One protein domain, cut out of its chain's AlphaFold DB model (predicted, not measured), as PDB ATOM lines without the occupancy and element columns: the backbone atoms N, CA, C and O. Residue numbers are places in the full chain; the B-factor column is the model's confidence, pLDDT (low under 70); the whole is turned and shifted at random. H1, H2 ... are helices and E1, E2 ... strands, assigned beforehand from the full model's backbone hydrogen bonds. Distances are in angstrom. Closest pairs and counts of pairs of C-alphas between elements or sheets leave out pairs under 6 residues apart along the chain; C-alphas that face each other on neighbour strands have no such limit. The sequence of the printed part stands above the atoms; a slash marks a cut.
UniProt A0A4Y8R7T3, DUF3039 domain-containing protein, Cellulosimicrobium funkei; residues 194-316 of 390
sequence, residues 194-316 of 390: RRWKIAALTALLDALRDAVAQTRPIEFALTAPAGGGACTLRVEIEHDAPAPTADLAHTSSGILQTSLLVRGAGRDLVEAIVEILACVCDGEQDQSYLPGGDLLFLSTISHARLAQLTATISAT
ATOM      1  N   ARG A 194     -54.269  64.394 -28.262       76.94
ATOM      2  CA  ARG A 194     -52.877  64.333 -28.738       76.94
ATOM      3  C   ARG A 194     -51.929  63.796 -27.666       76.94
ATOM      4  O   ARG A 194     -51.149  62.895 -27.963       76.94
ATOM      5  N   ARG A 195     -52.008  64.310 -26.435       79.62
ATOM      6  CA  ARG A 195     -51.216  63.822 -25.292       79.62
ATOM      7  C   ARG A 195     -51.465  62.345 -25.048       79.62
ATOM      8  O   ARG A 195     -50.515  61.579 -24.922       79.62
ATOM      9  N   TRP A 196     -52.733  61.949 -25.071       84.44
ATOM     10  CA  TRP A 196     -53.127  60.557 -24.965       84.44
ATOM     11  C   TRP A 196     -52.493  59.697 -26.065       84.44
ATOM     12  O   TRP A 196     -51.883  58.678 -25.754       84.44
ATOM     13  N   LYS A 197     -52.559  60.122 -27.337       78.56
ATOM     14  CA  LYS A 197     -51.953  59.375 -28.456       78.56
ATOM     15  C   LYS A 197     -50.446  59.212 -28.287       78.56
ATOM     16  O   LYS A 197     -49.931  58.128 -28.532       78.56
ATOM     17  N   ILE A 198     -49.745  60.264 -27.856       77.50
ATOM     18  CA  ILE A 198     -48.299  60.208 -27.594       77.50
ATOM     19  C   ILE A 198     -48.001  59.205 -26.472       77.50
ATOM     20  O   ILE A 198     -47.127  58.355 -26.634       77.50
ATOM     21  N   ALA A 199     -48.749  59.257 -25.367       81.88
ATOM     22  CA  ALA A 199     -48.581  58.326 -24.253       81.88
ATOM     23  C   ALA A 199     -48.870  56.873 -24.670       81.88
ATOM     24  O   ALA A 199     -48.082  55.977 -24.375       81.88
ATOM     25  N   ALA A 200     -49.955  56.641 -25.411       82.81
ATOM     26  CA  ALA A 200     -50.346  55.322 -25.893       82.81
ATOM     27  C   ALA A 200     -49.344  54.745 -26.907       82.81
ATOM     28  O   ALA A 200     -48.983  53.572 -26.815       82.81
ATOM     29  N   LEU A 201     -48.834  55.570 -27.828       81.00
ATOM     30  CA  LEU A 201     -47.768  55.182 -28.752       81.00
ATOM     31  C   LEU A 201     -46.472  54.844 -28.006       81.00
ATOM     32  O   LEU A 201     -45.826  53.850 -28.324       81.00
ATOM     33  N   THR A 202     -46.107  55.644 -27.002       80.19
ATOM     34  CA  THR A 202     -44.922  55.387 -26.169       80.19
ATOM     35  C   THR A 202     -45.052  54.042 -25.453       80.19
ATOM     36  O   THR A 202     -44.149  53.215 -25.545       80.19
ATOM     37  N   ALA A 203     -46.208  53.777 -24.834       84.69
ATOM     38  CA  ALA A 203     -46.487  52.508 -24.165       84.69
ATOM     39  C   ALA A 203     -46.431  51.309 -25.127       84.69
ATOM     40  O   ALA A 203     -45.847  50.280 -24.791       84.69
ATOM     41  N   LEU A 204     -46.983  51.446 -26.340       82.88
ATOM     42  CA  LEU A 204     -46.918  50.402 -27.364       82.88
ATOM     43  C   LEU A 204     -45.473  50.101 -27.779       82.88
ATOM     44  O   LEU A 204     -45.087  48.941 -27.889       82.88
ATOM     45  N   LEU A 205     -44.667  51.133 -28.011       80.69
ATOM     46  CA  LEU A 205     -43.280  50.968 -28.429       80.69
ATOM     47  C   LEU A 205     -42.397  50.391 -27.311       80.69
ATOM     48  O   LEU A 205     -41.524  49.569 -27.592       80.69
ATOM     49  N   ASP A 206     -42.650  50.761 -26.054       83.88
ATOM     50  CA  ASP A 206     -42.022  50.124 -24.895       83.88
ATOM     51  C   ASP A 206     -42.403  48.638 -24.802       83.88
ATOM     52  O   ASP A 206     -41.527  47.795 -24.605       83.88
ATOM     53  N   ALA A 207     -43.679  48.299 -25.018       85.19
ATOM     54  CA  ALA A 207     -44.142  46.913 -25.038       85.19
ATOM     55  C   ALA A 207     -43.512  46.105 -26.184       85.19
ATOM     56  O   ALA A 207     -43.103  44.966 -25.969       85.19
ATOM     57  N   LEU A 208     -43.370  46.695 -27.377       80.44
ATOM     58  CA  LEU A 208     -42.679  46.068 -28.509       80.44
ATOM     59  C   LEU A 208     -41.204  45.805 -28.185       80.44
ATOM     60  O   LEU A 208     -40.711  44.701 -28.413       80.44
ATOM     61  N   ARG A 209     -40.499  46.787 -27.606       79.75
ATOM     62  CA  ARG A 209     -39.101  46.628 -27.175       79.75
ATOM     63  C   ARG A 209     -38.957  45.489 -26.165       79.75
ATOM     64  O   ARG A 209     -38.055  44.661 -26.294       79.75
ATOM     65  N   ASP A 210     -39.838  45.448 -25.173       84.31
ATOM     66  CA  ASP A 210     -39.801  44.444 -24.115       84.31
ATOM     67  C   ASP A 210     -40.165  43.045 -24.638       84.31
ATOM     68  O   ASP A 210     -39.526  42.070 -24.238       84.31
ATOM     69  N   ALA A 211     -41.119  42.945 -25.568       82.56
ATOM     70  CA  ALA A 211     -41.500  41.690 -26.216       82.56
ATOM     71  C   ALA A 211     -40.337  41.092 -27.024       82.56
ATOM     72  O   ALA A 211     -40.056  39.900 -26.889       82.56
ATOM     73  N   VAL A 212     -39.597  41.918 -27.782       78.38
ATOM     74  CA  VAL A 212     -38.378  41.478 -28.487       78.38
ATOM     75  C   VAL A 212     -37.310  41.011 -27.497       78.38
ATOM     76  O   VAL A 212     -36.742  39.933 -27.658       78.38
ATOM     77  N   ALA A 213     -37.034  41.801 -26.457       80.19
ATOM     78  CA  ALA A 213     -35.951  41.508 -25.519       80.19
ATOM     79  C   ALA A 213     -36.200  40.251 -24.669       80.19
ATOM     80  O   ALA A 213     -35.250  39.587 -24.258       80.19
ATOM     81  N   GLN A 214     -37.463  39.952 -24.363       81.69
ATOM     82  CA  GLN A 214     -37.847  38.879 -23.441       81.69
ATOM     83  C   GLN A 214     -38.404  37.643 -24.152       81.69
ATOM     84  O   GLN A 214     -38.655  36.638 -23.488       81.69
ATOM     85  N   THR A 215     -38.627  37.726 -25.468       79.19
ATOM     86  CA  THR A 215     -39.168  36.637 -26.296       79.19
ATOM     87  C   THR A 215     -40.478  36.075 -25.731       79.19
ATOM     88  O   THR A 215     -40.712  34.867 -25.706       79.19
ATOM     89  N   ARG A 216     -41.327  36.966 -25.208       82.50
ATOM     90  CA  ARG A 216     -42.629  36.620 -24.631       82.50
ATOM     91  C   ARG A 216     -43.659  37.714 -24.902       82.50
ATOM     92  O   ARG A 216     -43.274  38.873 -25.057       82.50
ATOM     93  N   PRO A 217     -44.956  37.379 -24.861       84.06
ATOM     94  CA  PRO A 217     -46.018  38.366 -24.983       84.06
ATOM     95  C   PRO A 217     -46.002  39.366 -23.824       84.06
ATOM     96  O   PRO A 217     -45.818  38.983 -22.664       84.06
ATOM     97  N   ILE A 218     -46.224  40.640 -24.140       88.88
ATOM     98  CA  ILE A 218     -46.332  41.736 -23.175       88.88
ATOM     99  C   ILE A 218     -47.766  42.248 -23.173       88.88
ATOM    100  O   ILE A 218     -48.329  42.532 -24.223       88.88
ATOM    101  N   GLU A 219     -48.357  42.387 -21.991       87.38
ATOM    102  CA  GLU A 219     -49.697  42.948 -21.824       87.38
ATOM    103  C   GLU A 219     -49.619  44.297 -21.114       87.38
ATOM    104  O   GLU A 219     -48.906  44.448 -20.121       87.38
ATOM    105  N   PHE A 220     -50.369  45.278 -21.610       85.44
ATOM    106  CA  PHE A 220     -50.517  46.583 -20.974       85.44
ATOM    107  C   PHE A 220     -51.924  47.136 -21.192       85.44
ATOM    108  O   PHE A 220     -52.622  46.762 -22.130       85.44
ATOM    109  N   ALA A 221     -52.366  48.022 -20.305       85.00
ATOM    110  CA  ALA A 221     -53.681  48.639 -20.402       85.00
ATOM    111  C   ALA A 221     -53.600  50.011 -21.081       85.00
ATOM    112  O   ALA A 221     -52.702  50.801 -20.791       85.00
ATOM    113  N   LEU A 222     -54.584  50.311 -21.929       83.38
ATOM    114  CA  LEU A 222     -54.858  51.654 -22.430       83.38
ATOM    115  C   LEU A 222     -56.258  52.077 -22.001       83.38
ATOM    116  O   LEU A 222     -57.245  51.396 -22.271       83.38
ATOM    117  N   THR A 223     -56.355  53.230 -21.360       81.50
ATOM    118  CA  THR A 223     -57.626  53.903 -21.075       81.50
ATOM    119  C   THR A 223     -58.009  54.770 -22.263       81.50
ATOM    120  O   THR A 223     -57.125  55.364 -22.855       81.50
ATOM    121  N   ALA A 224     -59.280  54.879 -22.631       71.81
ATOM    122  CA  ALA A 224     -59.717  55.782 -23.692       71.81
ATOM    123  C   ALA A 224     -59.503  57.258 -23.315       71.81
ATOM    124  O   ALA A 224     -59.574  57.604 -22.127       71.81
ATOM    125  N   PRO A 225     -59.301  58.149 -24.305       66.44
ATOM    126  CA  PRO A 225     -59.344  59.578 -24.041       66.44
ATOM    127  C   PRO A 225     -60.722  59.955 -23.470       66.44
ATOM    128  O   PRO A 225     -61.750  59.456 -23.925       66.44
ATOM    129  N   ALA A 226     -60.738  60.812 -22.446       65.50
ATOM    130  CA  ALA A 226     -61.954  61.348 -21.822       65.50
ATOM    131  C   ALA A 226     -62.947  60.311 -21.231       65.50
ATOM    132  O   ALA A 226     -64.149  60.557 -21.191       65.50
ATOM    133  N   GLY A 227     -62.461  59.171 -20.720       63.03
ATOM    134  CA  GLY A 227     -63.276  58.258 -19.898       63.03
ATOM    135  C   GLY A 227     -64.115  57.231 -20.668       63.03
ATOM    136  O   GLY A 227     -64.946  56.556 -20.064       63.03
ATOM    137  N   GLY A 228     -63.873  57.055 -21.971       62.81
ATOM    138  CA  GLY A 228     -64.546  56.077 -22.847       62.81
ATOM    139  C   GLY A 228     -64.207  54.595 -22.599       62.81
ATOM    140  O   GLY A 228     -64.236  53.794 -23.531       62.81
ATOM    141  N   GLY A 229     -63.853  54.222 -21.366       71.88
ATOM    142  CA  GLY A 229     -63.487  52.859 -20.976       71.88
ATOM    143  C   GLY A 229     -61.985  52.576 -21.004       71.88
ATOM    144  O   GLY A 229     -61.157  53.477 -21.124       71.88
ATOM    145  N   ALA A 230     -61.624  51.305 -20.853       76.31
ATOM    146  CA  ALA A 230     -60.249  50.832 -20.909       76.31
ATOM    147  C   ALA A 230     -60.189  49.524 -21.690       76.31
ATOM    148  O   ALA A 230     -61.150  48.758 -21.701       76.31
ATOM    149  N   CYS A 231     -59.049  49.261 -22.308       77.69
ATOM    150  CA  CYS A 231     -58.764  47.995 -22.951       77.69
ATOM    151  C   CYS A 231     -57.402  47.474 -22.510       77.69
ATOM    152  O   CYS A 231     -56.517  48.227 -22.106       77.69
ATOM    153  N   THR A 232     -57.248  46.157 -22.565       82.19
ATOM    154  CA  THR A 232     -55.939  45.511 -22.456       82.19
ATOM    155  C   THR A 232     -55.438  45.257 -23.862       82.19
ATOM    156  O   THR A 232     -56.208  44.751 -24.670       82.19
ATOM    157  N   LEU A 233     -54.186  45.627 -24.117       80.81
ATOM    158  CA  LEU A 233     -53.418  45.345 -25.316       80.81
ATOM    159  C   LEU A 233     -52.416  44.252 -24.964       80.81
ATOM    160  O   LEU A 233     -51.560  44.449 -24.102       80.81
ATOM    161  N   ARG A 234     -52.511  43.109 -25.635       84.75
ATOM    162  CA  ARG A 234     -51.448  42.100 -25.643       84.75
ATOM    163  C   ARG A 234     -50.636  42.289 -26.905       84.75
ATOM    164  O   ARG A 234     -51.244  42.332 -27.957       84.75
ATOM    165  N   VAL A 235     -49.319  42.394 -26.791       83.75
ATOM    166  CA  VAL A 235     -48.365  42.457 -27.896       83.75
ATOM    167  C   VAL A 235     -47.561  41.174 -27.884       83.75
ATOM    168  O   VAL A 235     -46.856  40.873 -26.923       83.75
ATOM    169  N   GLU A 236     -47.667  40.423 -28.964       82.62
ATOM    170  CA  GLU A 236     -46.864  39.236 -29.220       82.62
ATOM    171  C   GLU A 236     -46.087  39.454 -30.507       82.62
ATOM    172  O   GLU A 236     -46.619  40.060 -31.435       82.62
ATOM    173  N   ILE A 237     -44.824  39.035 -30.506       76.25
ATOM    174  CA  ILE A 237     -43.891  39.230 -31.606       76.25
ATOM    175  C   ILE A 237     -43.329  37.873 -31.987       76.25
ATOM    176  O   ILE A 237     -42.599  37.259 -31.208       76.25
ATOM    177  N   GLU A 238     -43.617  37.458 -33.210       74.69
ATOM    178  CA  GLU A 238     -42.842  36.431 -33.895       74.69
ATOM    179  C   GLU A 238     -41.832  37.126 -34.804       74.69
ATOM    180  O   GLU A 238     -42.188  38.085 -35.491       74.69
ATOM    181  N   HIS A 239     -40.572  36.691 -34.763       70.44
ATOM    182  CA  HIS A 239     -39.494  37.291 -35.540       70.44
ATOM    183  C   HIS A 239     -38.690  36.217 -36.278       70.44
ATOM    184  O   HIS A 239     -38.382  35.159 -35.725       70.44
ATOM    185  N   ASP A 240     -38.290  36.519 -37.509       66.00
ATOM    186  CA  ASP A 240     -37.337  35.693 -38.250       66.00
ATOM    187  C   ASP A 240     -35.913  35.818 -37.679       66.00
ATOM    188  O   ASP A 240     -35.633  36.599 -36.759       66.00
ATOM    189  N   ALA A 241     -34.972  35.047 -38.235       65.69
ATOM    190  CA  ALA A 241     -33.559  35.185 -37.904       65.69
ATOM    191  C   ALA A 241     -33.076  36.635 -38.149       65.69
ATOM    192  O   ALA A 241     -33.405  37.229 -39.182       65.69
ATOM    193  N   PRO A 242     -32.294  37.223 -37.223       65.56
ATOM    194  CA  PRO A 242     -31.805  38.588 -37.374       65.56
ATOM    195  C   PRO A 242     -30.857  38.711 -38.571       65.56
ATOM    196  O   PRO A 242     -30.256  37.734 -39.025       65.56
ATOM    197  N   ALA A 243     -30.681  39.944 -39.051       64.00
ATOM    198  CA  ALA A 243     -29.680  40.242 -40.066       64.00
ATOM    199  C   ALA A 243     -28.288  39.769 -39.605       64.00
ATOM    200  O   ALA A 243     -27.933  39.995 -38.444       64.00
ATOM    201  N   PRO A 244     -27.461  39.194 -40.495       65.81
ATOM    202  CA  PRO A 244     -26.102  38.789 -40.139       65.81
ATOM    203  C   PRO A 244     -25.236  39.963 -39.651       65.81
ATOM    204  O   PRO A 244     -24.339  39.770 -38.835       65.81
ATOM    205  N   THR A 245     -25.500  41.177 -40.152       64.12
ATOM    206  CA  THR A 245     -24.836  42.424 -39.749       64.12
ATOM    207  C   THR A 245     -25.819  43.601 -39.755       64.12
ATOM    208  O   THR A 245     -26.841  43.565 -40.443       64.12
ATOM    209  N   ALA A 246     -25.496  44.673 -39.018       63.41
ATOM    210  CA  ALA A 246     -26.296  45.903 -38.971       63.41
ATOM    211  C   ALA A 246     -26.456  46.555 -40.358       63.41
ATOM    212  O   ALA A 246     -27.538  47.021 -40.708       63.41
ATOM    213  N   ASP A 247     -25.407  46.507 -41.179       59.44
ATOM    214  CA  ASP A 247     -25.390  47.080 -42.530       59.44
ATOM    215  C   ASP A 247     -26.351  46.351 -43.476       59.44
ATOM    216  O   ASP A 247     -26.819  46.935 -44.446       59.44
ATOM    217  N   LEU A 248     -26.687  45.091 -43.179       59.91
ATOM    218  CA  LEU A 248     -27.642  44.273 -43.928       59.91
ATOM    219  C   LEU A 248     -29.049  44.283 -43.313       59.91
ATOM    220  O   LEU A 248     -29.957  43.684 -43.889       59.91
ATOM    221  N   ALA A 249     -29.272  44.986 -42.197       58.34
ATOM    222  CA  ALA A 249     -30.572  45.037 -41.521       58.34
ATOM    223  C   ALA A 249     -31.688  45.647 -42.385       58.34
ATOM    224  O   ALA A 249     -32.858  45.321 -42.207       58.34
ATOM    225  N   HIS A 250     -31.325  46.491 -43.355       53.19
ATOM    226  CA  HIS A 250     -32.252  47.043 -44.348       53.19
ATOM    227  C   HIS A 250     -32.608  46.054 -45.477       53.19
ATOM    228  O   HIS A 250     -33.533  46.312 -46.240       53.19
ATOM    229  N   THR A 251     -31.872  44.940 -45.594       49.97
ATOM    230  CA  THR A 251     -32.090  43.866 -46.586       49.97
ATOM    231  C   THR A 251     -32.646  42.586 -45.969       49.97
ATOM    232  O   THR A 251     -33.248  41.777 -46.670       49.97
ATOM    233  N   SER A 252     -32.466  42.390 -44.658       50.16
ATOM    234  CA  SER A 252     -33.098  41.299 -43.927       50.16
ATOM    235  C   SER A 252     -34.587  41.599 -43.776       50.16
ATOM    236  O   SER A 252     -34.967  42.531 -43.068       50.16
ATOM    237  N   SER A 253     -35.431  40.792 -44.410       47.22
ATOM    238  CA  SER A 253     -36.895  40.855 -44.341       47.22
ATOM    239  C   SER A 253     -37.441  40.317 -43.019       47.22
ATOM    240  O   SER A 253     -38.447  39.619 -43.012       47.22
ATOM    241  N   GLY A 254     -36.747  40.565 -41.912       51.72
ATOM    242  CA  GLY A 254     -37.241  40.137 -40.622       51.72
ATOM    243  C   GLY A 254     -38.464  40.966 -40.274       51.72
ATOM    244  O   GLY A 254     -38.373  42.178 -40.052       51.72
ATOM    245  N   ILE A 255     -39.607  40.298 -40.346       57.66
ATOM    246  CA  ILE A 255     -40.915  40.863 -40.076       57.66
ATOM    247  C   ILE A 255     -41.271  40.479 -38.652       57.66
ATOM    248  O   ILE A 255     -41.176  39.316 -38.271       57.66
ATOM    249  N   LEU A 256     -41.692  41.469 -37.875       61.06
ATOM    250  CA  LEU A 256     -42.322  41.219 -36.592       61.06
ATOM    251  C   LEU A 256     -43.820  41.120 -36.844       61.06
ATOM    252  O   LEU A 256     -44.438  42.110 -37.248       61.06
ATOM    253  N   GLN A 257     -44.391  39.937 -36.634       62.78
ATOM    254  CA  GLN A 257     -45.841  39.802 -36.596       62.78
ATOM    255  C   GLN A 257     -46.327  40.273 -35.236       62.78
ATOM    256  O   GLN A 257     -46.062  39.622 -34.230       62.78
ATOM    257  N   THR A 258     -47.016  41.412 -35.205       60.75
ATOM    258  CA  THR A 258     -47.618  41.934 -33.981       60.75
ATOM    259  C   THR A 258     -49.058  41.470 -33.895       60.75
ATOM    260  O   THR A 258     -49.872  41.882 -34.721       60.75
ATOM    261  N   SER A 259     -49.370  40.649 -32.895       63.56
ATOM    262  CA  SER A 259     -50.754  40.338 -32.530       63.56
ATOM    263  C   SER A 259     -51.207  41.305 -31.452       63.56
ATOM    264  O   SER A 259     -50.630  41.275 -30.368       63.56
ATOM    265  N   LEU A 260     -52.203  42.149 -31.741       63.62
ATOM    266  CA  LEU A 260     -52.806  43.051 -30.762       63.62
ATOM    267  C   LEU A 260     -54.199  42.579 -30.366       63.62
ATOM    268  O   LEU A 260     -55.138  42.761 -31.133       63.62
ATOM    269  N   LEU A 261     -54.336  42.018 -29.167       65.19
ATOM    270  CA  LEU A 261     -55.640  41.652 -28.617       65.19
ATOM    271  C   LEU A 261     -56.243  42.838 -27.867       65.19
ATOM    272  O   LEU A 261     -55.628  43.292 -26.907       65.19
ATOM    273  N   VAL A 262     -57.429  43.300 -28.262       65.81
ATOM    274  CA  VAL A 262     -58.158  44.401 -27.621       65.81
ATOM    275  C   VAL A 262     -59.445  43.866 -26.995       65.81
ATOM    276  O   VAL A 262     -60.347  43.404 -27.696       65.81
ATOM    277  N   ARG A 263     -59.542  43.960 -25.662       66.25
ATOM    278  CA  ARG A 263     -60.714  43.521 -24.880       66.25
ATOM    279  C   ARG A 263     -61.547  44.696 -24.386       66.25
ATOM    280  O   ARG A 263     -60.994  45.607 -23.773       66.25
ATOM    281  N   GLY A 264     -62.866  44.644 -24.591       62.62
ATOM    282  CA  GLY A 264     -63.817  45.594 -23.994       62.62
ATOM    283  C   GLY A 264     -63.701  47.042 -24.486       62.62
ATOM    284  O   GLY A 264     -64.176  47.951 -23.809       62.62
ATOM    285  N   ALA A 265     -63.066  47.273 -25.638       64.88
ATOM    286  CA  ALA A 265     -62.903  48.614 -26.185       64.88
ATOM    287  C   ALA A 265     -64.192  49.127 -26.838       64.88
ATOM    288  O   ALA A 265     -64.810  48.440 -27.651       64.88
ATOM    289  N   GLY A 266     -64.553  50.371 -26.524       67.88
ATOM    290  CA  GLY A 266     -65.497  51.139 -27.330       67.88
ATOM    291  C   GLY A 266     -64.882  51.552 -28.672       67.88
ATOM    292  O   GLY A 266     -63.659  51.551 -28.838       67.88
ATOM    293  N   ARG A 267     -65.737  51.949 -29.619       69.50
ATOM    294  CA  ARG A 267     -65.350  52.360 -30.979       69.50
ATOM    295  C   ARG A 267     -64.213  53.388 -31.000       69.50
ATOM    296  O   ARG A 267     -63.236  53.187 -31.713       69.50
ATOM    297  N   ASP A 268     -64.302  54.428 -30.176       69.62
ATOM    298  CA  ASP A 268     -63.313  55.515 -30.139       69.62
ATOM    299  C   ASP A 268     -61.903  55.020 -29.788       69.62
ATOM    300  O   ASP A 268     -60.906  55.511 -30.318       69.62
ATOM    301  N   LEU A 269     -61.813  54.019 -28.907       75.81
ATOM    302  CA  LEU A 269     -60.544  53.431 -28.491       75.81
ATOM    303  C   LEU A 269     -59.969  52.529 -29.587       75.81
ATOM    304  O   LEU A 269     -58.769  52.578 -29.838       75.81
ATOM    305  N   VAL A 270     -60.818  51.770 -30.286       75.50
ATOM    306  CA  VAL A 270     -60.407  50.979 -31.457       75.50
ATOM    307  C   VAL A 270     -59.880  51.888 -32.569       75.50
ATOM    308  O   VAL A 270     -58.781  51.660 -33.070       75.50
ATOM    309  N   GLU A 271     -60.606  52.955 -32.918       75.00
ATOM    310  CA  GLU A 271     -60.174  53.914 -33.945       75.00
ATOM    311  C   GLU A 271     -58.834  54.568 -33.579       75.00
ATOM    312  O   GLU A 271     -57.940  54.686 -34.418       75.00
ATOM    313  N   ALA A 272     -58.660  54.940 -32.310       74.88
ATOM    314  CA  ALA A 272     -57.425  55.548 -31.843       74.88
ATOM    315  C   ALA A 272     -56.239  54.561 -31.835       74.88
ATOM    316  O   ALA A 272     -55.116  54.955 -32.149       74.88
ATOM    317  N   ILE A 273     -56.476  53.278 -31.536       77.69
ATOM    318  CA  ILE A 273     -55.464  52.214 -31.638       77.69
ATOM    319  C   ILE A 273     -55.048  51.997 -33.095       77.69
ATOM    320  O   ILE A 273     -53.853  51.920 -33.369       77.69
ATOM    321  N   VAL A 274     -55.998  51.962 -34.035       77.25
ATOM    322  CA  VAL A 274     -55.703  51.840 -35.474       77.25
ATOM    323  C   VAL A 274     -54.803  52.980 -35.948       77.25
ATOM    324  O   VAL A 274     -53.803  52.741 -36.620       77.25
ATOM    325  N   GLU A 275     -55.112  54.220 -35.559       75.31
ATOM    326  CA  GLU A 275     -54.281  55.386 -35.884       75.31
ATOM    327  C   GLU A 275     -52.847  55.251 -35.342       75.31
ATOM    328  O   GLU A 275     -51.888  55.587 -36.037       75.31
ATOM    329  N   ILE A 276     -52.686  54.730 -34.122       77.50
ATOM    330  CA  ILE A 276     -51.370  54.488 -33.513       77.50
ATOM    331  C   ILE A 276     -50.621  53.380 -34.263       77.50
ATOM    332  O   ILE A 276     -49.461  53.571 -34.630       77.50
ATOM    333  N   LEU A 277     -51.273  52.246 -34.535       76.19
ATOM    334  CA  LEU A 277     -50.665  51.120 -35.249       76.19
ATOM    335  C   LEU A 277     -50.213  51.527 -36.655       76.19
ATOM    336  O   LEU A 277     -49.128  51.136 -37.084       76.19
ATOM    337  N   ALA A 278     -50.998  52.353 -37.352       72.94
ATOM    338  CA  ALA A 278     -50.658  52.878 -38.675       72.94
ATOM    339  C   ALA A 278     -49.386  53.749 -38.680       72.94
ATOM    340  O   ALA A 278     -48.773  53.939 -39.728       72.94
ATOM    341  N   CYS A 279     -48.967  54.281 -37.527       69.25
ATOM    342  CA  CYS A 279     -47.708  55.021 -37.397       69.25
ATOM    343  C   CYS A 279     -46.492  54.099 -37.209       69.25
ATOM    344  O   CYS A 279     -45.351  54.514 -37.440       69.25
ATOM    345  N   VAL A 280     -46.733  52.870 -36.752       72.44
ATOM    346  CA  VAL A 280     -45.705  51.909 -36.344       72.44
ATOM    347  C   VAL A 280     -45.409  50.902 -37.455       72.44
ATOM    348  O   VAL A 280     -44.242  50.593 -37.684       72.44
ATOM    349  N   CYS A 281     -46.439  50.427 -38.154       71.00
ATOM    350  CA  CYS A 281     -46.344  49.325 -39.114       71.00
ATOM    351  C   CYS A 281     -45.940  49.797 -40.521       71.00
ATOM    352  O   CYS A 281     -46.298  50.900 -40.932       71.00
ATOM    353  N   ASP A 282     -45.228  48.943 -41.265       60.88
ATOM    354  CA  ASP A 282     -44.723  49.251 -42.617       60.88
ATOM    355  C   ASP A 282     -45.657  48.760 -43.743       60.88
ATOM    356  O   ASP A 282     -45.487  49.157 -44.897       60.88
ATOM    357  N   GLY A 283     -46.630  47.897 -43.431       58.97
ATOM    358  CA  GLY A 283     -47.459  47.194 -44.416       58.97
ATOM    359  C   GLY A 283     -48.944  47.116 -44.064       58.97
ATOM    360  O   GLY A 283     -49.430  47.810 -43.169       58.97
ATOM    361  N   GLU A 284     -49.664  46.262 -44.798       56.91
ATOM    362  CA  GLU A 284     -51.086  45.995 -44.572       56.91
ATOM    363  C   GLU A 284     -51.338  45.482 -43.149       56.91
ATOM    364  O   GLU A 284     -50.550  44.726 -42.571       56.91
ATOM    365  N   GLN A 285     -52.450  45.937 -42.584       64.56
ATOM    366  CA  GLN A 285     -52.919  45.546 -41.264       64.56
ATOM    367  C   GLN A 285     -54.153  44.682 -41.457       64.56
ATOM    368  O   GLN A 285     -55.160  45.167 -41.972       64.56
ATOM    369  N   ASP A 286     -54.081  43.429 -41.025       67.44
ATOM    370  CA  ASP A 286     -55.253  42.568 -40.989       67.44
ATOM    371  C   ASP A 286     -55.935  42.685 -39.622       67.44
ATOM    372  O   ASP A 286     -55.291  42.857 -38.582       67.44
ATOM    373  N   GLN A 287     -57.261  42.641 -39.632       71.69
ATOM    374  CA  GLN A 287     -58.098  42.828 -38.455       71.69
ATOM    375  C   GLN A 287     -59.111  41.697 -38.398       71.69
ATOM    376  O   GLN A 287     -59.958  41.550 -39.277       71.69
ATOM    377  N   SER A 288     -59.063  40.913 -37.327       67.75
ATOM    378  CA  SER A 288     -59.978  39.795 -37.126       67.75
ATOM    379  C   SER A 288     -60.595  39.847 -35.737       67.75
ATOM    380  O   SER A 288     -59.940  40.199 -34.763       67.75
ATOM    381  N   TYR A 289     -61.875  39.502 -35.626       64.19
ATOM    382  CA  TYR A 289     -62.505  39.305 -34.323       64.19
ATOM    383  C   TYR A 289     -62.411  37.836 -33.936       64.19
ATOM    384  O   TYR A 289     -62.783  36.950 -34.710       64.19
ATOM    385  N   LEU A 290     -61.949  37.583 -32.718       69.25
ATOM    386  CA  LEU A 290     -61.950  36.251 -32.138       69.25
ATOM    387  C   LEU A 290     -63.360  35.890 -31.636       69.25
ATOM    388  O   LEU A 290     -64.147  36.780 -31.308       69.25
ATOM    389  N   PRO A 291     -63.689  34.591 -31.489       53.69
ATOM    390  CA  PRO A 291     -65.005  34.138 -31.016       53.69
ATOM    391  C   PRO A 291     -65.453  34.711 -29.658       53.69
ATOM    392  O   PRO A 291     -66.640  34.678 -29.346       53.69
ATOM    393  N   GLY A 292     -64.522  35.240 -28.854       62.56
ATOM    394  CA  GLY A 292     -64.799  35.919 -27.583       62.56
ATOM    395  C   GLY A 292     -65.195  37.397 -27.702       62.56
ATOM    396  O   GLY A 292     -65.436  38.027 -26.679       62.56
ATOM    397  N   GLY A 293     -65.252  37.955 -28.916       63.75
ATOM    398  CA  GLY A 293     -65.501  39.382 -29.155       63.75
ATOM    399  C   GLY A 293     -64.254  40.263 -29.043       63.75
ATOM    400  O   GLY A 293     -64.341  41.469 -29.264       63.75
ATOM    401  N   ASP A 294     -63.102  39.667 -28.739       71.25
ATOM    402  CA  ASP A 294     -61.819  40.359 -28.730       71.25
ATOM    403  C   ASP A 294     -61.386  40.688 -30.165       71.25
ATOM    404  O   ASP A 294     -61.532  39.864 -31.075       71.25
ATOM    405  N   LEU A 295     -60.824  41.877 -30.364       74.94
ATOM    406  CA  LEU A 295     -60.285  42.303 -31.653       74.94
ATOM    407  C   LEU A 295     -58.792  41.981 -31.717       74.94
ATOM    408  O   LEU A 295     -58.047  42.373 -30.823       74.94
ATOM    409  N   LEU A 296     -58.376  41.268 -32.758       76.56
ATOM    410  CA  LEU A 296     -56.999  40.911 -33.064       76.56
ATOM    411  C   LEU A 296     -56.518  41.724 -34.268       76.56
ATOM    412  O   LEU A 296     -57.036  41.564 -35.374       76.56
ATOM    413  N   PHE A 297     -55.497  42.549 -34.063       77.38
ATOM    414  CA  PHE A 297     -54.734  43.136 -35.163       77.38
ATOM    415  C   PHE A 297     -53.528  42.265 -35.461       77.38
ATOM    416  O   PHE A 297     -52.779  41.944 -34.544       77.38
ATOM    417  N   LEU A 298     -53.337  41.927 -36.731       74.56
ATOM    418  CA  LEU A 298     -52.127  41.308 -37.247       74.56
ATOM    419  C   LEU A 298     -51.440  42.338 -38.125       74.56
ATOM    420  O   LEU A 298     -52.019  42.873 -39.070       74.56
ATOM    421  N   SER A 299     -50.213  42.691 -37.779       74.69
ATOM    422  CA  SER A 299     -49.469  43.692 -38.534       74.69
ATOM    423  C   SER A 299     -48.017  43.297 -38.667       74.69
ATOM    424  O   SER A 299     -47.500  42.498 -37.887       74.69
ATOM    425  N   THR A 300     -47.382  43.856 -39.689       71.88
ATOM    426  CA  THR A 300     -45.978  43.626 -39.996       71.88
ATOM    427  C   THR A 300     -45.192  44.915 -39.791       71.88
ATOM    428  O   THR A 300     -45.585  46.002 -40.228       71.88
ATOM    429  N   ILE A 301     -44.067  44.798 -39.099       74.88
ATOM    430  CA  ILE A 301     -43.093  45.877 -38.944       74.88
ATOM    431  C   ILE A 301     -41.703  45.320 -39.236       74.88
ATOM    432  O   ILE A 301     -41.344  44.239 -38.765       74.88
ATOM    433  N   SER A 302     -40.922  46.049 -40.032       71.31
ATOM    434  CA  SER A 302     -39.539  45.679 -40.312       71.31
ATOM    435  C   SER A 302     -38.643  45.917 -39.092       71.31
ATOM    436  O   SER A 302     -38.834  46.860 -38.318       71.31
ATOM    437  N   HIS A 303     -37.586  45.115 -38.949       71.94
ATOM    438  CA  HIS A 303     -36.560  45.350 -37.924       71.94
ATOM    439  C   HIS A 303     -35.964  46.768 -37.977       71.94
ATOM    440  O   HIS A 303     -35.740  47.384 -36.932       71.94
ATOM    441  N   ALA A 304     -35.739  47.312 -39.179       68.62
ATOM    442  CA  ALA A 304     -35.215  48.665 -39.362       68.62
ATOM    443  C   ALA A 304     -36.180  49.729 -38.819       68.62
ATOM    444  O   ALA A 304     -35.751  50.650 -38.120       68.62
ATOM    445  N   ARG A 305     -37.486  49.583 -39.080       71.75
ATOM    446  CA  ARG A 305     -38.512  50.488 -38.556       71.75
ATOM    447  C   ARG A 305     -38.606  50.416 -37.038       71.75
ATOM    448  O   ARG A 305     -38.629  51.461 -36.390       71.75
ATOM    449  N   LEU A 306     -38.585  49.216 -36.452       73.50
ATOM    450  CA  LEU A 306     -38.590  49.080 -34.995       73.50
ATOM    451  C   LEU A 306     -37.348  49.731 -34.362       73.50
ATOM    452  O   LEU A 306     -37.468  50.451 -33.368       73.50
ATOM    453  N   ALA A 307     -36.163  49.531 -34.946       72.19
ATOM    454  CA  ALA A 307     -34.927  50.155 -34.472       72.19
ATOM    455  C   ALA A 307     -34.997  51.693 -34.534       72.19
ATOM    456  O   ALA A 307     -34.615  52.369 -33.580       72.19
ATOM    457  N   GLN A 308     -35.548  52.258 -35.614       70.44
ATOM    458  CA  GLN A 308     -35.773  53.704 -35.736       70.44
ATOM    459  C   GLN A 308     -36.727  54.232 -34.656       70.44
ATOM    460  O   GLN A 308     -36.432  55.231 -33.996       70.44
ATOM    461  N   LEU A 309     -37.866  53.565 -34.460       69.25
ATOM    462  CA  LEU A 309     -38.891  53.997 -33.508       69.25
ATOM    463  C   LEU A 309     -38.381  53.937 -32.061       69.25
ATOM    464  O   LEU A 309     -38.540  54.898 -31.311       69.25
ATOM    465  N   THR A 310     -37.694  52.857 -31.686       68.62
ATOM    466  CA  THR A 310     -37.135  52.683 -30.333       68.62
ATOM    467  C   THR A 310     -35.981  53.648 -30.031       68.62
ATOM    468  O   THR A 310     -35.883  54.158 -28.910       68.62
ATOM    469  N   ALA A 311     -35.147  53.975 -31.025       67.06
ATOM    470  CA  ALA A 311     -34.113  55.002 -30.890       67.06
ATOM    471  C   ALA A 311     -34.706  56.417 -30.731       67.06
ATOM    472  O   ALA A 311     -34.204  57.210 -29.937       67.06
ATOM    473  N   THR A 312     -35.804  56.718 -31.435       62.84
ATOM    474  CA  THR A 312     -36.462  58.041 -31.419       62.84
ATOM    475  C   THR A 312     -37.053  58.385 -30.048       62.84
ATOM    476  O   THR A 312     -36.897  59.510 -29.573       62.84
ATOM    477  N   ILE A 313     -37.678  57.409 -29.381       58.16
ATOM    478  CA  ILE A 313     -38.249  57.572 -28.028       58.16
ATOM    479  C   ILE A 313     -37.167  57.874 -26.994       58.16
ATOM    480  O   ILE A 313     -37.369  58.677 -26.089       58.16
ATOM    481  N   SER A 314     -36.000  57.244 -27.137       51.00
ATOM    482  CA  SER A 314     -34.895  57.410 -26.188       51.00
ATOM    483  C   SER A 314     -34.225  58.787 -26.297       51.00
ATOM    484  O   SER A 314     -33.565  59.221 -25.357       51.00
ATOM    485  N   ALA A 315     -34.384  59.474 -27.434       45.75
ATOM    486  CA  ALA A 315     -33.697  60.726 -27.740       45.75
ATOM    487  C   ALA A 315     -34.533  61.995 -27.479       45.75
ATOM    488  O   ALA A 315     -33.964  63.087 -27.447       45.75
ATOM    489  N   THR A 316     -35.858  61.894 -27.292       41.28
ATOM    490  CA  THR A 316     -36.732  63.082 -27.319       41.28
ATOM    491  C   THR A 316     -38.016  62.900 -26.506       41.28
ATOM    492  O   THR A 316     -38.780  61.976 -26.755       41.28
TER     493      THR A 316
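What this domain is: This is residues 194 to 316 of the 390 residues of the protein "DUF3039 domain-containing protein" of Cellulosimicrobium funkei (UniProt A0A4Y8R7T3). One strongly twisted sheet of five strands forms a wall, with H1 and H2 crossing each other over one of its faces and the other face bare. H3 follows directly on E5 at one end of the sheet and packs on H1, and the long loop of residues 239 to 254 reaches out at that same end. The printed part has 123 residues with three named helices and five named strands, in the order H1 E1 E2 E3 H2 E4 E5 H3; its class is mixed, helices and strands. The sheet's order is E1 E2 E3 E5 E4, antiparallel throughout. The whole is compact, with a radius of gyration of the C-alphas of 14.5 A and spans of 45 by 36 by 25 A.

Where its parts are: In the sheet, E1 is residues 218 to 223, E2 residues 230 to 238 (26.1 A), E3 residues 255 to 263 (25.1 A), E5 residues 295 to 302 (22.7 A) and E4 residues 285 to 289. H1, residues 194 to 214, measures 30.0 A and begins at C-alpha 194 (-52.877, 64.333, -28.738). H2 is residues 267 to 280, 20.4 A. H3, residues 303 to 315, measures 18.7 A and ends at C-alpha 315 (-33.697, 60.726, -27.740).

How they stand to each other: E1, E2 and E3 form a meander, each strand the antiparallel neighbour of the one before. N 220 and O 233 are 2.9 A apart between E1 and E2, and N 257 and O 238 are 3.1 A apart between E2 and E3, both within hydrogen-bond range. So are N 258 and O 299 between E3 and E5, at 2.9 A, and N 296 and O 288 between E5 and E4, at 2.8 A. The edge strands E1 and E4 are apart. E3, H2 and E4 make a split strand-helix-strand unit, two strands running the same way with E5 between them, and its crossover is right-handed. H1 and H2 are on the same face, giving two layers, helices on one face of a sheet. H1 has a height over the sheet of 7.9 A and lies over E2, slantwise at 35 degrees on the local plane. H1 and H2 touch at a steep tilt of 60 degrees, the same way; their closest C-alphas, Leu 201 and Ile 276, are 6.0 A apart. H1 and H3 touch at a steep tilt of 59 degrees, opposite ways, closest at the C-alphas of Leu 205 and Thr 310, 6.7 A. H3 only grazes the sheet, with residues 303 to 308. Every O i to N i+4 pair is within hydrogen-bond range in H1, against 8 of 10 in H2 and 8 of 9 in H3.

The domain as a whole: The two C-alphas farthest apart, those of Gly 227 and Pro 244, are 46.6 A from each other. The printed part has no cut. The link E2 to E3 is long, with 16 residues. The mean pLDDT of the printed part is 71.0; 54 residues are under 70, among them residues 240 to 268 and 309 to 316.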